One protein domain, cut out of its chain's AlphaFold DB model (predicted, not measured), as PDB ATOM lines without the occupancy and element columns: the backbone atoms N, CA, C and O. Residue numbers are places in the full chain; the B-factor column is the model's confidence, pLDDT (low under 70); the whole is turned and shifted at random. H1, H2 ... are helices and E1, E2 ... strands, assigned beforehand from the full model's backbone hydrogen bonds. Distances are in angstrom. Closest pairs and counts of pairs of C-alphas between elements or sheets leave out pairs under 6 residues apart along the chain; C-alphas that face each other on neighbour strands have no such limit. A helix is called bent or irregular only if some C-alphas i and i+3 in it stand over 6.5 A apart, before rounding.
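What this domain is: This is residues 50 to 172 and 184 to 194 of the 196 residues of an uncharacterized protein of Prochlorothrix hollandica PCC 9006 = CALU 1027 (UniProt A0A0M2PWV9). A twisted sheet of five strands has helices over both faces: H2, the longest helix, runs along one face with H3 packed on it, and H6 runs along the other face, making a corner with H5. H1 lies far out, on the link from E1 to H2. The printed part has 134 residues, with six named helices and five named strands in the order E1 H1 H2 E2 H3 H4 E3 H5 H6 E4 E5, a mixed class. The sheet, E3 E2 E1 E4 E5, is mixed. The whole is compact, with a radius of gyration of the C-alphas of 14.9 A and spans of 42 by 33 by 27 A.

How they stand to each other: Look first at the sheet: E3, residues 125 to 129, E2, residues 91 to 97, E1, residues 51 to 56, E4, residues 161 to 165, and E5, residues 188 to 190. Three neighbour pairs are parallel, with N and O within hydrogen-bond range: N 126 and O 93 for E3 and E2, N 94 and O 53 for E2 and E1, N 54 and O 162 for E1 and E4, each at 2.8 A. E4 and E5 are antiparallel, with N 163 and O 189 at 3.0 A. H2, residues 72 to 87, is on the sheet over E2 and E1 at a height of 8.8 A, and runs along the strands; its closest C-alphas to E2 are Glu 76 and Thr 97, 6.5 A. H6, residues 146 to 155, is on the opposite face, over E2 at a height of 10.1 A, only just not over E1, where 2 of its C-alphas fall. H3, residues 103 to 111, touches H2 at residues 77 to 83 of H2, closest at C-alphas Leu 80 and Tyr 109, 6.9 A, at a tilt of 37 degrees, only just steep, the same way. H4, residues 118 to 124, and H5, residues 138 to 143, only graze the sheet. H1, residues 63 to 66, touches no helix. E1, H1 H2, E2 and E2, H3 H4, E3 are strand-helix-strand units, parallel neighbour strands with helices between; E3, H5 H6, E4 is a split one, with E2 and E1 between its strands; the three crossovers are right-handed. In H3, H4, H5 and H6 every O i to N i+4 pair is within hydrogen-bond range; in H2 2 of 12 are, beside 11 of 13 O i to N i+3 pairs, and H1 is too short for an i+4 pair.

Where its parts are: Find C-alpha 51 at (41.548, 44.671, 34.177), where E1 begins; it runs 16.3 A. H2 runs 27.8 A from (42.530, 38.859, 4.358) and is irregular, with C-alphas 73 and 76 7.5 A apart. E2 runs 19.4 A, H6 14.3 A, and E5 ends at (31.717, 40.152, 30.205).

The domain as a whole: The C-alphas farthest apart, Ser 119 and His 172, are 45.1 A apart. Residues 173 to 183 are not printed, and C-alphas 172 and 184 are 15.3 A apart across this cut. No link printed whole is long. Mean pLDDT of the printed part is 73.2, and it is under 70 at residues 58 to 75, 135, 158 to 159, 165 to 172 and 184 to 194.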
ATOM      1  N   SER A  50      42.519  47.326  38.015       74.94
ATOM      2  CA  SER A  50      43.246  46.390  37.158       74.94
ATOM      3  C   SER A  50      42.286  45.475  36.410       74.94
ATOM      4  O   SER A  50      41.488  44.787  37.047       74.94
ATOM      5  N   ARG A  51      42.405  45.447  35.080       81.44
ATOM      6  CA  ARG A  51      41.548  44.671  34.177       81.44
ATOM      7  C   ARG A  51      42.367  43.871  33.173       81.44
ATOM      8  O   ARG A  51      43.423  44.326  32.732       81.44
ATOM      9  N   ASP A  52      41.867  42.701  32.808       82.19
ATOM     10  CA  ASP A  52      42.408  41.893  31.721       82.19
ATOM     11  C   ASP A  52      41.502  42.062  30.488       82.19
ATOM     12  O   ASP A  52      40.279  42.071  30.601       82.19
ATOM     13  N   ILE A  53      42.086  42.231  29.304       84.75
ATOM     14  CA  ILE A  53      41.338  42.421  28.057       84.75
ATOM     15  C   ILE A  53      41.729  41.325  27.080       84.75
ATOM     16  O   ILE A  53      42.890  41.223  26.692       84.75
ATOM     17  N   LEU A  54      40.760  40.504  26.689       83.31
ATOM     18  CA  LEU A  54      40.907  39.490  25.658       83.31
ATOM     19  C   LEU A  54      40.519  40.081  24.302       83.31
ATOM     20  O   LEU A  54      39.356  40.401  24.078       83.31
ATOM     21  N   VAL A  55      41.473  40.176  23.383       85.56
ATOM     22  CA  VAL A  55      41.233  40.607  22.005       85.56
ATOM     23  C   VAL A  55      41.264  39.392  21.088       85.56
ATOM     24  O   VAL A  55      42.275  38.690  20.990       85.56
ATOM     25  N   ILE A  56      40.144  39.156  20.407       83.12
ATOM     26  CA  ILE A  56      40.001  38.128  19.377       83.12
ATOM     27  C   ILE A  56      39.644  38.847  18.061       83.12
ATOM     28  O   ILE A  56      38.474  39.183  17.841       83.12
ATOM     29  N   PRO A  57      40.635  39.097  17.181       78.62
ATOM     30  CA  PRO A  57      40.467  39.750  15.884       78.62
ATOM     31  C   PRO A  57      39.854  38.786  14.858       78.62
ATOM     32  O   PRO A  57      40.440  38.471  13.824       78.62
ATOM     33  N   SER A  58      38.685  38.241  15.185       69.69
ATOM     34  CA  SER A  58      37.957  37.351  14.292       69.69
ATOM     35  C   SER A  58      37.275  38.160  13.186       69.69
ATOM     36  O   SER A  58      37.008  39.353  13.310       69.69
ATOM     37  N   ILE A  59      37.016  37.506  12.061       66.56
ATOM     38  CA  ILE A  59      36.179  38.051  11.000       66.56
ATOM     39  C   ILE A  59      35.324  36.914  10.453       66.56
ATOM     40  O   ILE A  59      35.832  35.838  10.136       66.56
ATOM     41  N   SER A  60      34.016  37.143  10.375       56.62
ATOM     42  CA  SER A  60      33.032  36.174   9.886       56.62
ATOM     43  C   SER A  60      32.478  36.632   8.538       56.62
ATOM     44  O   SER A  60      31.287  36.865   8.368       56.62
ATOM     45  N   LEU A  61      33.357  36.784   7.549       55.41
ATOM     46  CA  LEU A  61      32.945  37.053   6.171       55.41
ATOM     47  C   LEU A  61      32.553  35.747   5.468       55.41
ATOM     48  O   LEU A  61      33.173  34.701   5.671       55.41
ATOM     49  N   ALA A  62      31.552  35.805   4.586       53.69
ATOM     50  CA  ALA A  62      31.234  34.687   3.705       53.69
ATOM     51  C   ALA A  62      32.480  34.310   2.876       53.69
ATOM     52  O   ALA A  62      33.130  35.178   2.294       53.69
ATOM     53  N   VAL A  63      32.807  33.015   2.785       50.56
ATOM     54  CA  VAL A  63      34.021  32.479   2.117       50.56
ATOM     55  C   VAL A  63      34.210  33.012   0.683       50.56
ATOM     56  O   VAL A  63      35.336  33.181   0.212       50.56
ATOM     57  N   ARG A  64      33.104  33.339   0.003       49.88
ATOM     58  CA  ARG A  64      33.067  33.908  -1.353       49.88
ATOM     59  C   ARG A  64      33.481  35.383  -1.433       49.88
ATOM     60  O   ARG A  64      33.905  35.837  -2.492       49.88
ATOM     61  N   GLU A  65      33.363  36.122  -0.336       55.28
ATOM     62  CA  GLU A  65      33.823  37.508  -0.219       55.28
ATOM     63  C   GLU A  65      35.276  37.562   0.285       55.28
ATOM     64  O   GLU A  65      36.067  38.352  -0.227       55.28
ATOM     65  N   LEU A  66      35.683  36.639   1.171       52.00
ATOM     66  CA  LEU A  66      37.072  36.511   1.656       52.00
ATOM     67  C   LEU A  66      38.089  36.261   0.529       52.00
ATOM     68  O   LEU A  66      39.208  36.761   0.586       52.00
ATOM     69  N   THR A  67      37.702  35.524  -0.515       54.12
ATOM     70  CA  THR A  67      38.563  35.231  -1.678       54.12
ATOM     71  C   THR A  67      38.804  36.440  -2.586       54.12
ATOM     72  O   THR A  67      39.746  36.424  -3.376       54.12
ATOM     73  N   LYS A  68      37.983  37.493  -2.483       55.28
ATOM     74  CA  LYS A  68      38.112  38.720  -3.289       55.28
ATOM     75  C   LYS A  68      38.980  39.783  -2.617       55.28
ATOM     76  O   LYS A  68      39.449  40.699  -3.289       55.28
ATOM     77  N   VAL A  69      39.195  39.680  -1.306       55.75
ATOM     78  CA  VAL A  69      39.970  40.654  -0.534       55.75
ATOM     79  C   VAL A  69      41.428  40.204  -0.477       55.75
ATOM     80  O   VAL A  69      41.805  39.339   0.317       55.75
ATOM     81  N   GLN A  70      42.280  40.808  -1.310       47.62
ATOM     82  CA  GLN A  70      43.725  40.619  -1.179       47.62
ATOM     83  C   GLN A  70      44.188  41.073   0.216       47.62
ATOM     84  O   GLN A  70      43.937  42.202   0.636       47.62
ATOM     85  N   GLY A  71      44.861  40.178   0.945       55.69
ATOM     86  CA  GLY A  71      45.394  40.466   2.279       55.69
ATOM     87  C   GLY A  71      44.469  40.146   3.457       55.69
ATOM     88  O   GLY A  71      44.799  40.541   4.570       55.69
ATOM     89  N   VAL A  72      43.373  39.396   3.260       54.22
ATOM     90  CA  VAL A  72      42.530  38.859   4.358       54.22
ATOM     91  C   VAL A  72      43.346  38.134   5.436       54.22
ATOM     92  O   VAL A  72      43.026  38.217   6.617       54.22
ATOM     93  N   LEU A  73      44.449  37.488   5.041       53.69
ATOM     94  CA  LEU A  73      45.358  36.781   5.946       53.69
ATOM     95  C   LEU A  73      46.096  37.704   6.936       53.69
ATOM     96  O   LEU A  73      46.576  37.219   7.953       53.69
ATOM     97  N   HIS A  74      46.147  39.015   6.677       63.06
ATOM     98  CA  HIS A  74      46.785  40.013   7.547       63.06
ATOM     99  C   HIS A  74      45.761  40.840   8.343       63.06
ATOM    100  O   HIS A  74      46.096  41.891   8.884       63.06
ATOM    101  N   TYR A  75      44.491  40.419   8.397       69.88
ATOM    102  CA  TYR A  75      43.463  41.165   9.129       69.88
ATOM    103  C   TYR A  75      43.802  41.289  10.620       69.88
ATOM    104  O   TYR A  75      43.648  42.355  11.207       69.88
ATOM    105  N   GLU A  76      44.370  40.234  11.198       73.31
ATOM    106  CA  GLU A  76      44.794  40.215  12.598       73.31
ATOM    107  C   GLU A  76      45.906  41.246  12.873       73.31
ATOM    108  O   GLU A  76      45.876  41.915  13.897       73.31
ATOM    109  N   GLU A  77      46.830  41.482  11.932       77.50
ATOM    110  CA  GLU A  77      47.827  42.563  12.052       77.50
ATOM    111  C   GLU A  77      47.176  43.953  12.043       77.50
ATOM    112  O   GLU A  77      47.586  44.842  12.790       77.50
ATOM    113  N   ARG A  78      46.123  44.156  11.239       77.75
ATOM    114  CA  ARG A  78      45.410  45.446  11.167       77.75
ATOM    115  C   ARG A  78      44.694  45.791  12.468       77.75
ATOM    116  O   ARG A  78      44.537  46.969  12.776       77.75
ATOM    117  N   MET A  79      44.303  44.782  13.241       81.12
ATOM    118  CA  MET A  79      43.652  44.956  14.539       81.12
ATOM    119  C   MET A  79      44.644  45.178  15.690       81.12
ATOM    120  O   MET A  79      44.236  45.233  16.848       81.12
ATOM    121  N   LEU A  80      45.945  45.339  15.412       85.00
ATOM    122  CA  LEU A  80      46.938  45.712  16.428       85.00
ATOM    123  C   LEU A  80      46.755  47.139  16.964       85.00
ATOM    124  O   LEU A  80      47.353  47.483  17.983       85.00
ATOM    125  N   CYS A  81      45.889  47.956  16.356       79.19
ATOM    126  CA  CYS A  81      45.458  49.222  16.951       79.19
ATOM    127  C   CYS A  81      44.842  49.041  18.352       79.19
ATOM    128  O   CYS A  81      44.990  49.927  19.190       79.19
ATOM    129  N   GLU A  82      44.251  47.880  18.653       82.69
ATOM    130  CA  GLU A  82      43.690  47.548  19.971       82.69
ATOM    131  C   GLU A  82      44.739  47.515  21.092       82.69
ATOM    132  O   GLU A  82      44.406  47.657  22.270       82.69
ATOM    133  N   LEU A  83      46.031  47.432  20.754       86.81
ATOM    134  CA  LEU A  83      47.111  47.582  21.731       86.81
ATOM    135  C   LEU A  83      47.096  48.956  22.420       86.81
ATOM    136  O   LEU A  83      47.677  49.094  23.496       86.81
ATOM    137  N   ILE A  84      46.383  49.950  21.873       83.94
ATOM    138  CA  ILE A  84      46.157  51.256  22.507       83.94
ATOM    139  C   ILE A  84      45.574  51.139  23.920       83.94
ATOM    140  O   ILE A  84      45.842  51.989  24.769       83.94
ATOM    141  N   GLN A  85      44.841  50.061  24.208       83.19
ATOM    142  CA  GLN A  85      44.265  49.797  25.523       83.19
ATOM    143  C   GLN A  85      45.340  49.586  26.608       83.19
ATOM    144  O   GLN A  85      45.094  49.871  27.782       83.19
ATOM    145  N   LEU A  86      46.569  49.200  26.234       86.69
ATOM    146  CA  LEU A  86      47.711  49.091  27.153       86.69
ATOM    147  C   LEU A  86      48.176  50.443  27.707       86.69
ATOM    148  O   LEU A  86      48.923  50.461  28.688       86.69
ATOM    149  N   ARG A  87      47.733  51.576  27.141       83.50
ATOM    150  CA  ARG A  87      48.018  52.909  27.696       83.50
ATOM    151  C   ARG A  87      47.521  53.065  29.130       83.50
ATOM    152  O   ARG A  87      48.151  53.783  29.896       83.50
ATOM    153  N   ASN A  88      46.443  52.378  29.510       82.31
ATOM    154  CA  ASN A  88      46.054  52.302  30.914       82.31
ATOM    155  C   ASN A  88      47.059  51.386  31.651       82.31
ATOM    156  O   ASN A  88      47.176  50.214  31.282       82.31
ATOM    157  N   PRO A  89      47.782  51.870  32.680       81.69
ATOM    158  CA  PRO A  89      48.849  51.121  33.352       81.69
ATOM    159  C   PRO A  89      48.365  49.860  34.085       81.69
ATOM    160  O   PRO A  89      49.133  48.913  34.255       81.69
ATOM    161  N   HIS A  90      47.086  49.803  34.454       84.12
ATOM    162  CA  HIS A  90      46.473  48.697  35.191       84.12
ATOM    163  C   HIS A  90      45.871  47.617  34.276       84.12
ATOM    164  O   HIS A  90      45.391  46.588  34.761       84.12
ATOM    165  N   THR A  91      45.916  47.827  32.957       86.88
ATOM    166  CA  THR A  91      45.370  46.904  31.955       86.88
ATOM    167  C   THR A  91      46.400  45.855  31.528       86.88
ATOM    168  O   THR A  91      47.538  46.186  31.187       86.88
ATOM    169  N   ARG A  92      46.015  44.580  31.504       89.00
ATOM    170  CA  ARG A  92      46.752  43.499  30.826       89.00
ATOM    171  C   ARG A  92      45.974  43.095  29.584       89.00
ATOM    172  O   ARG A  92      44.750  43.070  29.619       89.00
ATOM    173  N   LEU A  93      46.668  42.779  28.499       89.81
ATOM    174  CA  LEU A  93      46.026  42.456  27.231       89.81
ATOM    175  C   LEU A  93      46.451  41.066  26.769       89.81
ATOM    176  O   LEU A  93      47.641  40.767  26.693       89.81
ATOM    177  N   ILE A  94      45.474  40.217  26.474       89.81
ATOM    178  CA  ILE A  94      45.652  38.906  25.864       89.81
ATOM    179  C   ILE A  94      45.164  39.016  24.427       89.81
ATOM    180  O   ILE A  94      43.984  39.243  24.188       89.81
ATOM    181  N   TYR A  95      46.068  38.861  23.470       89.94
ATOM    182  CA  TYR A  95      45.761  38.965  22.049       89.94
ATOM    183  C   TYR A  95      45.893  37.588  21.408       89.94
ATOM    184  O   TYR A  95      46.951  36.956  21.504       89.94
ATOM    185  N   VAL A  96      44.826  37.112  20.773       87.56
ATOM    186  CA  VAL A  96      44.796  35.789  20.141       87.56
ATOM    187  C   VAL A  96      44.897  35.937  18.627       87.56
ATOM    188  O   VAL A  96      44.221  36.780  18.055       87.56
ATOM    189  N   THR A  97      45.711  35.116  17.966       87.56
ATOM    190  CA  THR A  97      45.888  35.141  16.505       87.56
ATOM    191  C   THR A  97      45.865  33.751  15.888       87.56
ATOM    192  O   THR A  97      46.354  32.785  16.477       87.56
ATOM    193  N   SER A  98      45.351  33.644  14.663       85.38
ATOM    194  CA  SER A  98      45.414  32.454  13.809       85.38
ATOM    195  C   SER A  98      46.853  32.034  13.532       85.38
ATOM    196  O   SER A  98      47.177  30.849  13.603       85.38
ATOM    197  N   GLN A  99      47.721  33.001  13.232       84.81
ATOM    198  CA  GLN A  99      49.133  32.795  12.904       84.81
ATOM    199  C   GLN A  99      50.035  33.642  13.808       84.81
ATOM    200  O   GLN A  99      49.588  34.662  14.339       84.81
ATOM    201  N   PRO A 100      51.284  33.220  14.057       86.44
ATOM    202  CA  PRO A 100      52.195  34.000  14.877       86.44
ATOM    203  C   PRO A 100      52.490  35.335  14.191       86.44
ATOM    204  O   PRO A 100      52.890  35.368  13.029       86.44
ATOM    205  N   LEU A 101      52.307  36.431  14.927       86.75
ATOM    206  CA  LEU A 101      52.663  37.760  14.444       86.75
ATOM    207  C   LEU A 101      54.189  37.923  14.439       86.75
ATOM    208  O   LEU A 101      54.837  37.522  15.416       86.75
ATOM    209  N   PRO A 102      54.780  38.544  13.402       87.50
ATOM    210  CA  PRO A 102      56.201  38.855  13.408       87.50
ATOM    211  C   PRO A 102      56.547  39.744  14.614       87.50
ATOM    212  O   PRO A 102      55.909  40.788  14.794       87.50
ATOM    213  N   PRO A 103      57.569  39.403  15.425       86.88
ATOM    214  CA  PRO A 103      57.938  40.199  16.598       86.88
ATOM    215  C   PRO A 103      58.191  41.673  16.268       86.88
ATOM    216  O   PRO A 103      57.716  42.546  16.983       86.88
ATOM    217  N   MET A 104      58.827  41.951  15.123       88.38
ATOM    218  CA  MET A 104      59.076  43.316  14.644       88.38
ATOM    219  C   MET A 104      57.799  44.148  14.457       88.38
ATOM    220  O   MET A 104      57.815  45.350  14.712       88.38
ATOM    221  N   VAL A 105      56.696  43.529  14.021       87.94
ATOM    222  CA  VAL A 105      55.421  44.225  13.796       87.94
ATOM    223  C   VAL A 105      54.820  44.594  15.143       87.94
ATOM    224  O   VAL A 105      54.479  45.749  15.373       87.94
ATOM    225  N   VAL A 106      54.761  43.634  16.069       88.56
ATOM    226  CA  VAL A 106      54.280  43.873  17.437       88.56
ATOM    227  C   VAL A 106      55.099  44.975  18.102       88.56
ATOM    228  O   VAL A 106      54.531  45.903  18.677       88.56
ATOM    229  N   ASP A 107      56.424  44.901  17.996       90.38
ATOM    230  CA  ASP A 107      57.310  45.850  18.653       90.38
ATOM    231  C   ASP A 107      57.138  47.267  18.100       90.38
ATOM    232  O   ASP A 107      57.090  48.226  18.872       90.38
ATOM    233  N   TYR A 108      56.957  47.393  16.783       89.44
ATOM    234  CA  TYR A 108      56.622  48.654  16.132       89.44
ATOM    235  C   TYR A 108      55.332  49.262  16.702       89.44
ATOM    236  O   TYR A 108      55.339  50.410  17.140       89.44
ATOM    237  N   TYR A 109      54.243  48.492  16.789       88.88
ATOM    238  CA  TYR A 109      52.980  48.999  17.345       88.88
ATOM    239  C   TYR A 109      53.093  49.390  18.821       88.88
ATOM    240  O   TYR A 109      52.504  50.387  19.232       88.88
ATOM    241  N   LEU A 110      53.870  48.653  19.619       89.69
ATOM    242  CA  LEU A 110      54.101  48.995  21.024       89.69
ATOM    243  C   LEU A 110      54.907  50.289  21.189       89.69
ATOM    244  O   LEU A 110      54.636  51.051  22.114       89.69
ATOM    245  N   GLN A 111      55.874  50.555  20.308       89.31
ATOM    246  CA  GLN A 111      56.653  51.800  20.320       89.31
ATOM    247  C   GLN A 111      55.816  53.027  19.942       89.31
ATOM    248  O   GLN A 111      56.113  54.129  20.395       89.31
ATOM    249  N   LEU A 112      54.756  52.844  19.149       87.69
ATOM    250  CA  LEU A 112      53.833  53.919  18.781       87.69
ATOM    251  C   LEU A 112      52.889  54.336  19.916       87.69
ATOM    252  O   LEU A 112      52.188  55.337  19.776       87.69
ATOM    253  N   LEU A 113      52.833  53.593  21.027       86.75
ATOM    254  CA  LEU A 113      51.922  53.893  22.127       86.75
ATOM    255  C   LEU A 113      52.391  55.132  22.915       86.75
ATOM    256  O   LEU A 113      53.428  55.087  23.580       86.75
ATOM    257  N   PRO A 114      51.624  56.240  22.922       80.94
ATOM    258  CA  PRO A 114      52.028  57.439  23.641       80.94
ATOM    259  C   PRO A 114      51.833  57.272  25.153       80.94
ATOM    260  O   PRO A 114      50.772  56.839  25.616       80.94
ATOM    261  N   GLY A 115      52.836  57.696  25.926       80.44
ATOM    262  CA  GLY A 115      52.759  57.780  27.389       80.44
ATOM    263  C   GLY A 115      53.056  56.479  28.141       80.44
ATOM    264  O   GLY A 115      52.789  56.407  29.336       80.44
ATOM    265  N   ILE A 116      53.613  55.463  27.476       84.38
ATOM    266  CA  ILE A 116      53.971  54.178  28.088       84.38
ATOM    267  C   ILE A 116      55.354  53.700  27.618       84.38
ATOM    268  O   ILE A 116      55.614  53.662  26.417       84.38
ATOM    269  N   PRO A 117      56.249  53.271  28.529       88.88
ATOM    270  CA  PRO A 117      57.501  52.635  28.133       88.88
ATOM    271  C   PRO A 117      57.262  51.298  27.421       88.88
ATOM    272  O   PRO A 117      56.519  50.447  27.916       88.88
ATOM    273  N   PHE A 118      57.974  51.065  26.318       87.69
ATOM    274  CA  PHE A 118      57.900  49.827  25.531       87.69
ATOM    275  C   PHE A 118      57.962  48.550  26.387       87.69
ATOM    276  O   PHE A 118      57.112  47.670  26.262       87.69
ATOM    277  N   SER A 119      58.926  48.467  27.312       88.38
ATOM    278  CA  SER A 119      59.109  47.300  28.187       88.38
ATOM    279  C   SER A 119      57.878  47.016  29.053       88.38
ATOM    280  O   SER A 119      57.504  45.861  29.250       88.38
ATOM    281  N   HIS A 120      57.205  48.065  29.526       88.38
ATOM    282  CA  HIS A 120      56.008  47.951  30.356       88.38
ATOM    283  C   HIS A 120      54.802  47.505  29.531       88.38
ATOM    284  O   HIS A 120      53.980  46.730  30.019       88.38
ATOM    285  N   ALA A 121      54.695  47.979  28.288       89.19
ATOM    286  CA  ALA A 121      53.662  47.546  27.355       89.19
ATOM    287  C   ALA A 121      53.842  46.064  26.996       89.19
ATOM    288  O   ALA A 121      52.908  45.272  27.113       89.19
ATOM    289  N   ARG A 122      55.075  45.666  26.652       91.94
ATOM    290  CA  ARG A 122      55.413  44.295  26.259       91.94
ATOM    291  C   ARG A 122      55.166  43.286  27.376       91.94
ATOM    292  O   ARG A 122      54.598  42.234  27.103       91.94
ATOM    293  N   ASN A 123      55.525  43.621  28.617       91.06
ATOM    294  CA  ASN A 123      55.326  42.754  29.786       91.06
ATOM    295  C   ASN A 123      53.847  42.506  30.116       91.06
ATOM    296  O   ASN A 123      53.513  41.510  30.756       91.06
ATOM    297  N   ARG A 124      52.957  43.409  29.698       91.19
ATOM    298  CA  ARG A 124      51.510  43.309  29.932       91.19
ATOM    299  C   ARG A 124      50.746  42.716  28.750       91.19
ATOM    300  O   ARG A 124      49.550  42.468  28.885       91.19
ATOM    301  N   LEU A 125      51.430  42.468  27.632       92.62
ATOM    302  CA  LEU A 125      50.878  41.860  26.429       92.62
ATOM    303  C   LEU A 125      51.197  40.360  26.377       92.62
ATOM    304  O   LEU A 125      52.342  39.959  26.152       92.62
ATOM    305  N   LEU A 126      50.166  39.527  26.499       92.38
ATOM    306  CA  LEU A 126      50.234  38.095  26.233       92.38
ATOM    307  C   LEU A 126      49.743  37.815  24.809       92.38
ATOM    308  O   LEU A 126      48.566  37.987  24.514       92.38
ATOM    309  N   LEU A 127      50.634  37.344  23.938       90.56
ATOM    310  CA  LEU A 127      50.276  36.905  22.587       90.56
ATOM    311  C   LEU A 127      50.067  35.391  22.562       90.56
ATOM    312  O   LEU A 127      50.953  34.635  22.967       90.56
ATOM    313  N   LEU A 128      48.919  34.944  22.063       88.88
ATOM    314  CA  LEU A 128      48.594  33.533  21.875       88.88
ATOM    315  C   LEU A 128      48.326  33.268  20.398       88.88
ATOM    316  O   LEU A 128      47.338  33.744  19.858       88.88
ATOM    317  N   SER A 129      49.172  32.460  19.761       88.94
ATOM    318  CA  SER A 129      48.896  31.982  18.407       88.94
ATOM    319  C   SER A 129      48.377  30.550  18.416       88.94
ATOM    320  O   SER A 129      48.867  29.710  19.175       88.94
ATOM    321  N   ILE A 130      47.398  30.269  17.558       86.50
ATOM    322  CA  ILE A 130      46.816  28.933  17.382       86.50
ATOM    323  C   ILE A 130      47.458  28.125  16.248       86.50
ATOM    324  O   ILE A 130      47.141  26.944  16.116       86.50
ATOM    325  N   TYR A 131      48.363  28.733  15.472       85.81
ATOM    326  CA  TYR A 131      49.092  28.102  14.364       85.81
ATOM    327  C   TYR A 131      48.179  27.408  13.338       85.81
ATOM    328  O   TYR A 131      48.489  26.333  12.830       85.81
ATOM    329  N   ASP A 132      47.048  28.032  13.014       81.50
ATOM    330  CA  ASP A 132      46.042  27.508  12.090       81.50
ATOM    331  C   ASP A 132      45.793  28.497  10.942       81.50
ATOM    332  O   ASP A 132      45.232  29.577  11.144       81.50
ATOM    333  N   ASN A 133      46.230  28.138   9.732       77.88
ATOM    334  CA  ASN A 133      46.113  28.962   8.525       77.88
ATOM    335  C   ASN A 133      44.811  28.718   7.742       77.88
ATOM    336  O   ASN A 133      44.650  29.252   6.644       77.88
ATOM    337  N   SER A 134      43.884  27.915   8.275       76.44
ATOM    338  CA  SER A 134      42.610  27.657   7.612       76.44
ATOM    339  C   SER A 134      41.754  28.922   7.525       76.44
ATOM    340  O   SER A 134      41.863  29.840   8.341       76.44
ATOM    341  N   ILE A 135      40.857  28.955   6.541       69.38
ATOM    342  CA  ILE A 135      39.989  30.107   6.225       69.38
ATOM    343  C   ILE A 135      38.777  30.178   7.186       69.38
ATOM    344  O   ILE A 135      37.797  30.871   6.939       69.38
ATOM    345  N   GLN A 136      38.807  29.440   8.299       71.81
ATOM    346  CA  GLN A 136      37.751  29.496   9.310       71.81
ATOM    347  C   GLN A 136      37.902  30.749  10.194       71.81
ATOM    348  O   GLN A 136      39.031  31.185  10.439       71.81
ATOM    349  N   PRO A 137      36.802  31.307  10.732       74.56
ATOM    350  CA  PRO A 137      36.876  32.404  11.693       74.56
ATOM    351  C   PRO A 137      37.687  32.021  12.935       74.56
ATOM    352  O   PRO A 137      37.571  30.901  13.444       74.56
ATOM    353  N   LEU A 138      38.472  32.962  13.464       76.62
ATOM    354  CA  LEU A 138      39.320  32.731  14.636       76.62
ATOM    355  C   LEU A 138      38.501  32.277  15.853       76.62
ATOM    356  O   LEU A 138      38.897  31.340  16.544       76.62
ATOM    357  N   THR A 139      37.321  32.863  16.070       74.06
ATOM    358  CA  THR A 139      36.399  32.438  17.135       74.06
ATOM    359  C   THR A 139      36.041  30.956  17.005       74.06
ATOM    360  O   THR A 139      36.143  30.210  17.973       74.06
ATOM    361  N   GLN A 140      35.715  30.488  15.796       72.69
ATOM    362  CA  GLN A 140      35.394  29.079  15.556       72.69
ATOM    363  C   GLN A 140      36.599  28.172  15.832       72.69
ATOM    364  O   GLN A 140      36.462  27.141  16.491       72.69
ATOM    365  N   LYS A 141      37.797  28.580  15.396       78.88
ATOM    366  CA  LYS A 141      39.041  27.851  15.671       78.88
ATOM    367  C   LYS A 141      39.330  27.729  17.172       78.88
ATOM    368  O   LYS A 141      39.870  26.706  17.598       78.88
ATOM    369  N   ILE A 142      38.998  28.754  17.961       76.19
ATOM    370  CA  ILE A 142      39.159  28.752  19.422       76.19
ATOM    371  C   ILE A 142      38.158  27.792  20.069       76.19
ATOM    372  O   ILE A 142      38.563  26.933  20.848       76.19
ATOM    373  N   LEU A 143      36.876  27.883  19.703       75.12
ATOM    374  CA  LEU A 143      35.803  27.067  20.287       75.12
ATOM    375  C   LEU A 143      35.968  25.572  20.013       75.12
ATOM    376  O   LEU A 143      35.686  24.748  20.876       75.12
ATOM    377  N   GLN A 144      36.504  25.208  18.847       74.75
ATOM    378  CA  GLN A 144      36.834  23.817  18.520       74.75
ATOM    379  C   GLN A 144      37.982  23.246  19.374       74.75
ATOM    380  O   GLN A 144      38.252  22.045  19.331       74.75
ATOM    381  N   ARG A 145      38.693  24.083  20.140       76.19
ATOM    382  CA  ARG A 145      39.876  23.714  20.922       76.19
ATOM    383  C   ARG A 145      39.645  23.988  22.405       76.19
ATOM    384  O   ARG A 145      40.174  24.949  22.960       76.19
ATOM    385  N   THR A 146      38.965  23.074  23.093       71.88
ATOM    386  CA  THR A 146      38.656  23.182  24.535       71.88
ATOM    387  C   THR A 146      39.888  23.480  25.404       71.88
ATOM    388  O   THR A 146      39.824  24.297  26.316       71.88
ATOM    389  N   ARG A 147      41.054  22.894  25.087       77.06
ATOM    390  CA  ARG A 147      42.317  23.172  25.807       77.06
ATOM    391  C   ARG A 147      42.775  24.627  25.679       77.06
ATOM    392  O   ARG A 147      43.363  25.172  26.608       77.06
ATOM    393  N   LEU A 148      42.543  25.247  24.523       74.75
ATOM    394  CA  LEU A 148      42.884  26.648  24.297       74.75
ATOM    395  C   LEU A 148      41.924  27.565  25.054       74.75
ATOM    396  O   LEU A 148      42.387  28.507  25.686       74.75
ATOM    397  N   VAL A 149      40.625  27.250  25.048       72.38
ATOM    398  CA  VAL A 149      39.617  27.961  25.849       72.38
ATOM    399  C   VAL A 149      39.998  27.933  27.329       72.38
ATOM    400  O   VAL A 149      40.086  28.984  27.953       72.38
ATOM    401  N   GLN A 150      40.352  26.762  27.868       70.69
ATOM    402  CA  GLN A 150      40.827  26.629  29.250       70.69
ATOM    403  C   GLN A 150      42.101  27.438  29.515       70.69
ATOM    404  O   GLN A 150      42.232  28.074  30.556       70.69
ATOM    405  N   ARG A 151      43.050  27.453  28.573       77.69
ATOM    406  CA  ARG A 151      44.280  28.247  28.700       77.69
ATOM    407  C   ARG A 151      43.999  29.751  28.714       77.69
ATOM    408  O   ARG A 151      44.644  30.462  29.477       77.69
ATOM    409  N   ILE A 152      43.073  30.221  27.879       77.12
ATOM    410  CA  ILE A 152      42.633  31.620  27.851       77.12
ATOM    411  C   ILE A 152      41.920  31.959  29.164       77.12
ATOM    412  O   ILE A 152      42.290  32.934  29.807       77.12
ATOM    413  N   ALA A 153      40.990  31.111  29.610       73.12
ATOM    414  CA  ALA A 153      40.280  31.274  30.877       73.12
ATOM    415  C   ALA A 153      41.242  31.355  32.074       73.12
ATOM    416  O   ALA A 153      41.125  32.255  32.891       73.12
ATOM    417  N   ASN A 154      42.260  30.489  32.131       76.94
ATOM    418  CA  ASN A 154      43.273  30.507  33.193       76.94
ATOM    419  C   ASN A 154      44.190  31.742  33.153       76.94
ATOM    420  O   ASN A 154      44.825  32.070  34.154       76.94
ATOM    421  N   ALA A 155      44.327  32.394  31.995       76.81
ATOM    422  CA  ALA A 155      45.118  33.616  31.861       76.81
ATOM    423  C   ALA A 155      44.340  34.874  32.290       76.81
ATOM    424  O   ALA A 155      44.966  35.891  32.620       76.81
ATOM    425  N   LEU A 156      43.008  34.786  32.270       76.00
ATOM    426  CA  LEU A 156      42.053  35.836  32.604       76.00
ATOM    427  C   LEU A 156      41.662  35.794  34.086       76.00
ATOM    428  O   LEU A 156      41.635  34.744  34.722       76.00
ATOM    429  N   ARG A 157      41.327  36.959  34.637       76.19
ATOM    430  CA  ARG A 157      40.721  37.106  35.970       76.19
ATOM    431  C   ARG A 157      39.210  37.298  35.799       76.19
ATOM    432  O   ARG A 157      38.834  38.387  35.359       76.19
ATOM    433  N   PRO A 158      38.353  36.313  36.120       63.53
ATOM    434  CA  PRO A 158      36.925  36.333  35.772       63.53
ATOM    435  C   PRO A 158      36.209  37.636  36.152       63.53
ATOM    436  O   PRO A 158      35.600  38.278  35.303       63.53
ATOM    437  N   ASP A 159      36.428  38.120  37.376       66.56
ATOM    438  CA  ASP A 159      35.751  39.312  37.916       66.56
ATOM    439  C   ASP A 159      36.250  40.647  37.336       66.56
ATOM    440  O   ASP A 159      35.771  41.720  37.706       66.56
ATOM    441  N   ARG A 160      37.292  40.613  36.496       70.69
ATOM    442  CA  ARG A 160      37.999  41.800  35.988       70.69
ATOM    443  C   ARG A 160      38.390  41.668  34.519       70.69
ATOM    444  O   ARG A 160      39.333  42.327  34.083       70.69
ATOM    445  N   SER A 161      37.710  40.799  33.777       72.25
ATOM    446  CA  SER A 161      38.034  40.511  32.382       72.25
ATOM    447  C   SER A 161      36.972  41.028  31.426       72.25
ATOM    448  O   SER A 161      35.780  40.804  31.623       72.25
ATOM    449  N   LEU A 162      37.426  41.685  30.364       73.62
ATOM    450  CA  LEU A 162      36.600  42.127  29.247       73.62
ATOM    451  C   LEU A 162      37.063  41.432  27.973       73.62
ATOM    452  O   LEU A 162      38.255  41.177  27.796       73.62
ATOM    453  N   MET A 163      36.132  41.150  27.072       74.88
ATOM    454  CA  MET A 163      36.436  40.563  25.774       74.88
ATOM    455  C   MET A 163      36.017  41.505  24.650       74.88
ATOM    456  O   MET A 163      34.887  41.981  24.610       74.88
ATOM    457  N   THR A 164      36.933  41.746  23.717       71.94
ATOM    458  CA  THR A 164      36.672  42.434  22.455       71.94
ATOM    459  C   THR A 164      36.753  41.403  21.340       71.94
ATOM    460  O   THR A 164      37.829  40.901  21.001       71.94
ATOM    461  N   CYS A 165      35.592  41.062  20.794       65.75
ATOM    462  CA  CYS A 165      35.469  40.199  19.631       65.75
ATOM    463  C   CYS A 165      35.006  41.027  18.441       65.75
ATOM    464  O   CYS A 165      34.056  41.800  18.548       65.75
ATOM    465  N   PHE A 166      35.652  40.828  17.301       62.25
ATOM    466  CA  PHE A 166      35.173  41.372  16.042       62.25
ATOM    467  C   PHE A 166      34.455  40.258  15.288       62.25
ATOM    468  O   PHE A 166      35.000  39.181  15.065       62.25
ATOM    469  N   VAL A 167      33.180  40.464  14.972       56.66
ATOM    470  CA  VAL A 167      32.389  39.516  14.184       56.66
ATOM    471  C   VAL A 167      31.594  40.325  13.172       56.66
ATOM    472  O   VAL A 167      30.627  41.000  13.517       56.66
ATOM    473  N   GLU A 168      31.984  40.256  11.902       44.81
ATOM    474  CA  GLU A 168      31.114  40.731  10.829       44.81
ATOM    475  C   GLU A 168      29.942  39.753  10.688       44.81
ATOM    476  O   GLU A 168      30.139  38.561  10.464       44.81
ATOM    477  N   ARG A 169      28.702  40.222  10.869       44.50
ATOM    478  CA  ARG A 169      27.527  39.391  10.576       44.50
ATOM    479  C   ARG A 169      27.413  39.203   9.058       44.50
ATOM    480  O   ARG A 169      27.447  40.207   8.342       44.50
ATOM    481  N   PRO A 170      27.158  37.977   8.558       42.16
ATOM    482  CA  PRO A 170      26.688  37.795   7.194       42.16
ATOM    483  C   PRO A 170      25.437  38.648   6.986       42.16
ATOM    484  O   PRO A 170      24.576  38.741   7.872       42.16
ATOM    485  N   SER A 171      25.349  39.288   5.821       39.25
ATOM    486  CA  SER A 171      24.174  40.070   5.450       39.25
ATOM    487  C   SER A 171      22.901  39.228   5.639       39.25
ATOM    488  O   SER A 171      22.923  38.017   5.432       39.25
ATOM    489  N   HIS A 172      21.785  39.854   6.038       40.75
ATOM    490  CA  HIS A 172      20.501  39.188   6.348       40.75
ATOM    491  C   HIS A 172      20.030  38.202   5.255       40.75
ATOM    492  O   HIS A 172      19.198  37.333   5.498       40.75
ATOM    493  N   PRO A 184      26.513  41.005  20.743       39.12
ATOM    494  CA  PRO A 184      26.652  42.271  20.018       39.12
ATOM    495  C   PRO A 184      27.831  42.325  19.031       39.12
ATOM    496  O   PRO A 184      28.899  41.769  19.245       39.12
ATOM    497  N   LEU A 185      27.626  43.085  17.946       42.19
ATOM    498  CA  LEU A 185      28.586  43.301  16.850       42.19
ATOM    499  C   LEU A 185      29.896  43.984  17.271       42.19
ATOM    500  O   LEU A 185      30.907  43.866  16.581       42.19
ATOM    501  N   TYR A 186      29.839  44.768  18.344       38.44
ATOM    502  CA  TYR A 186      30.949  45.534  18.884       38.44
ATOM    503  C   TYR A 186      30.615  45.910  20.325       38.44
ATOM    504  O   TYR A 186      29.578  46.527  20.584       38.44
ATOM    505  N   GLY A 187      31.488  45.543  21.256       39.94
ATOM    506  CA  GLY A 187      31.375  45.925  22.655       39.94
ATOM    507  C   GLY A 187      32.239  45.048  23.560       39.94
ATOM    508  O   GLY A 187      32.542  43.913  23.192       39.94
ATOM    509  N   PRO A 188      32.665  45.563  24.724       42.28
ATOM    510  CA  PRO A 188      33.258  44.743  25.770       42.28
ATOM    511  C   PRO A 188      32.191  43.784  26.318       42.28
ATOM    512  O   PRO A 188      31.273  44.210  27.017       42.28
ATOM    513  N   GLU A 189      32.295  42.498  25.993       48.53
ATOM    514  CA  GLU A 189      31.478  41.464  26.631       48.53
ATOM    515  C   GLU A 189      32.122  41.016  27.942       48.53
ATOM    516  O   GLU A 189      33.348  40.891  28.049       48.53
ATOM    517  N   VAL A 190      31.284  40.776  28.953       45.09
ATOM    518  CA  VAL A 190      31.717  40.152  30.205       45.09
ATOM    519  C   VAL A 190      31.907  38.664  29.929       45.09
ATOM    520  O   VAL A 190      30.973  37.992  29.495       45.09
ATOM    521  N   PHE A 191      33.112  38.159  30.192       38.88
ATOM    522  CA  PHE A 191      33.528  36.784  29.889       38.88
ATOM    523  C   PHE A 191      32.576  35.700  30.441       38.88
ATOM    524  O   PHE A 191      32.422  34.650  29.826       38.88
ATOM    525  N   ASP A 192      31.885  35.985  31.547       38.50
ATOM    526  CA  ASP A 192      30.933  35.088  32.226       38.50
ATOM    527  C   ASP A 192      29.692  34.694  31.396       38.50
ATOM    528  O   ASP A 192      28.917  33.836  31.809       38.50
ATOM    529  N   GLN A 193      29.471  35.314  30.233       39.66
ATOM    530  CA  GLN A 193      28.286  35.080  29.395       39.66
ATOM    531  C   GLN A 193      28.500  34.028  28.291       39.66
ATOM    532  O   GLN A 193      27.568  33.740  27.538       39.66
ATOM    533  N   TRP A 194      29.696  33.436  28.176       40.50
ATOM    534  CA  TRP A 194      29.973  32.411  27.165       40.50
ATOM    535  C   TRP A 194      29.646  30.994  27.676       40.50
ATOM    536  O   TRP A 194      30.121  30.619  28.750       40.50
TER     537      TRP A 194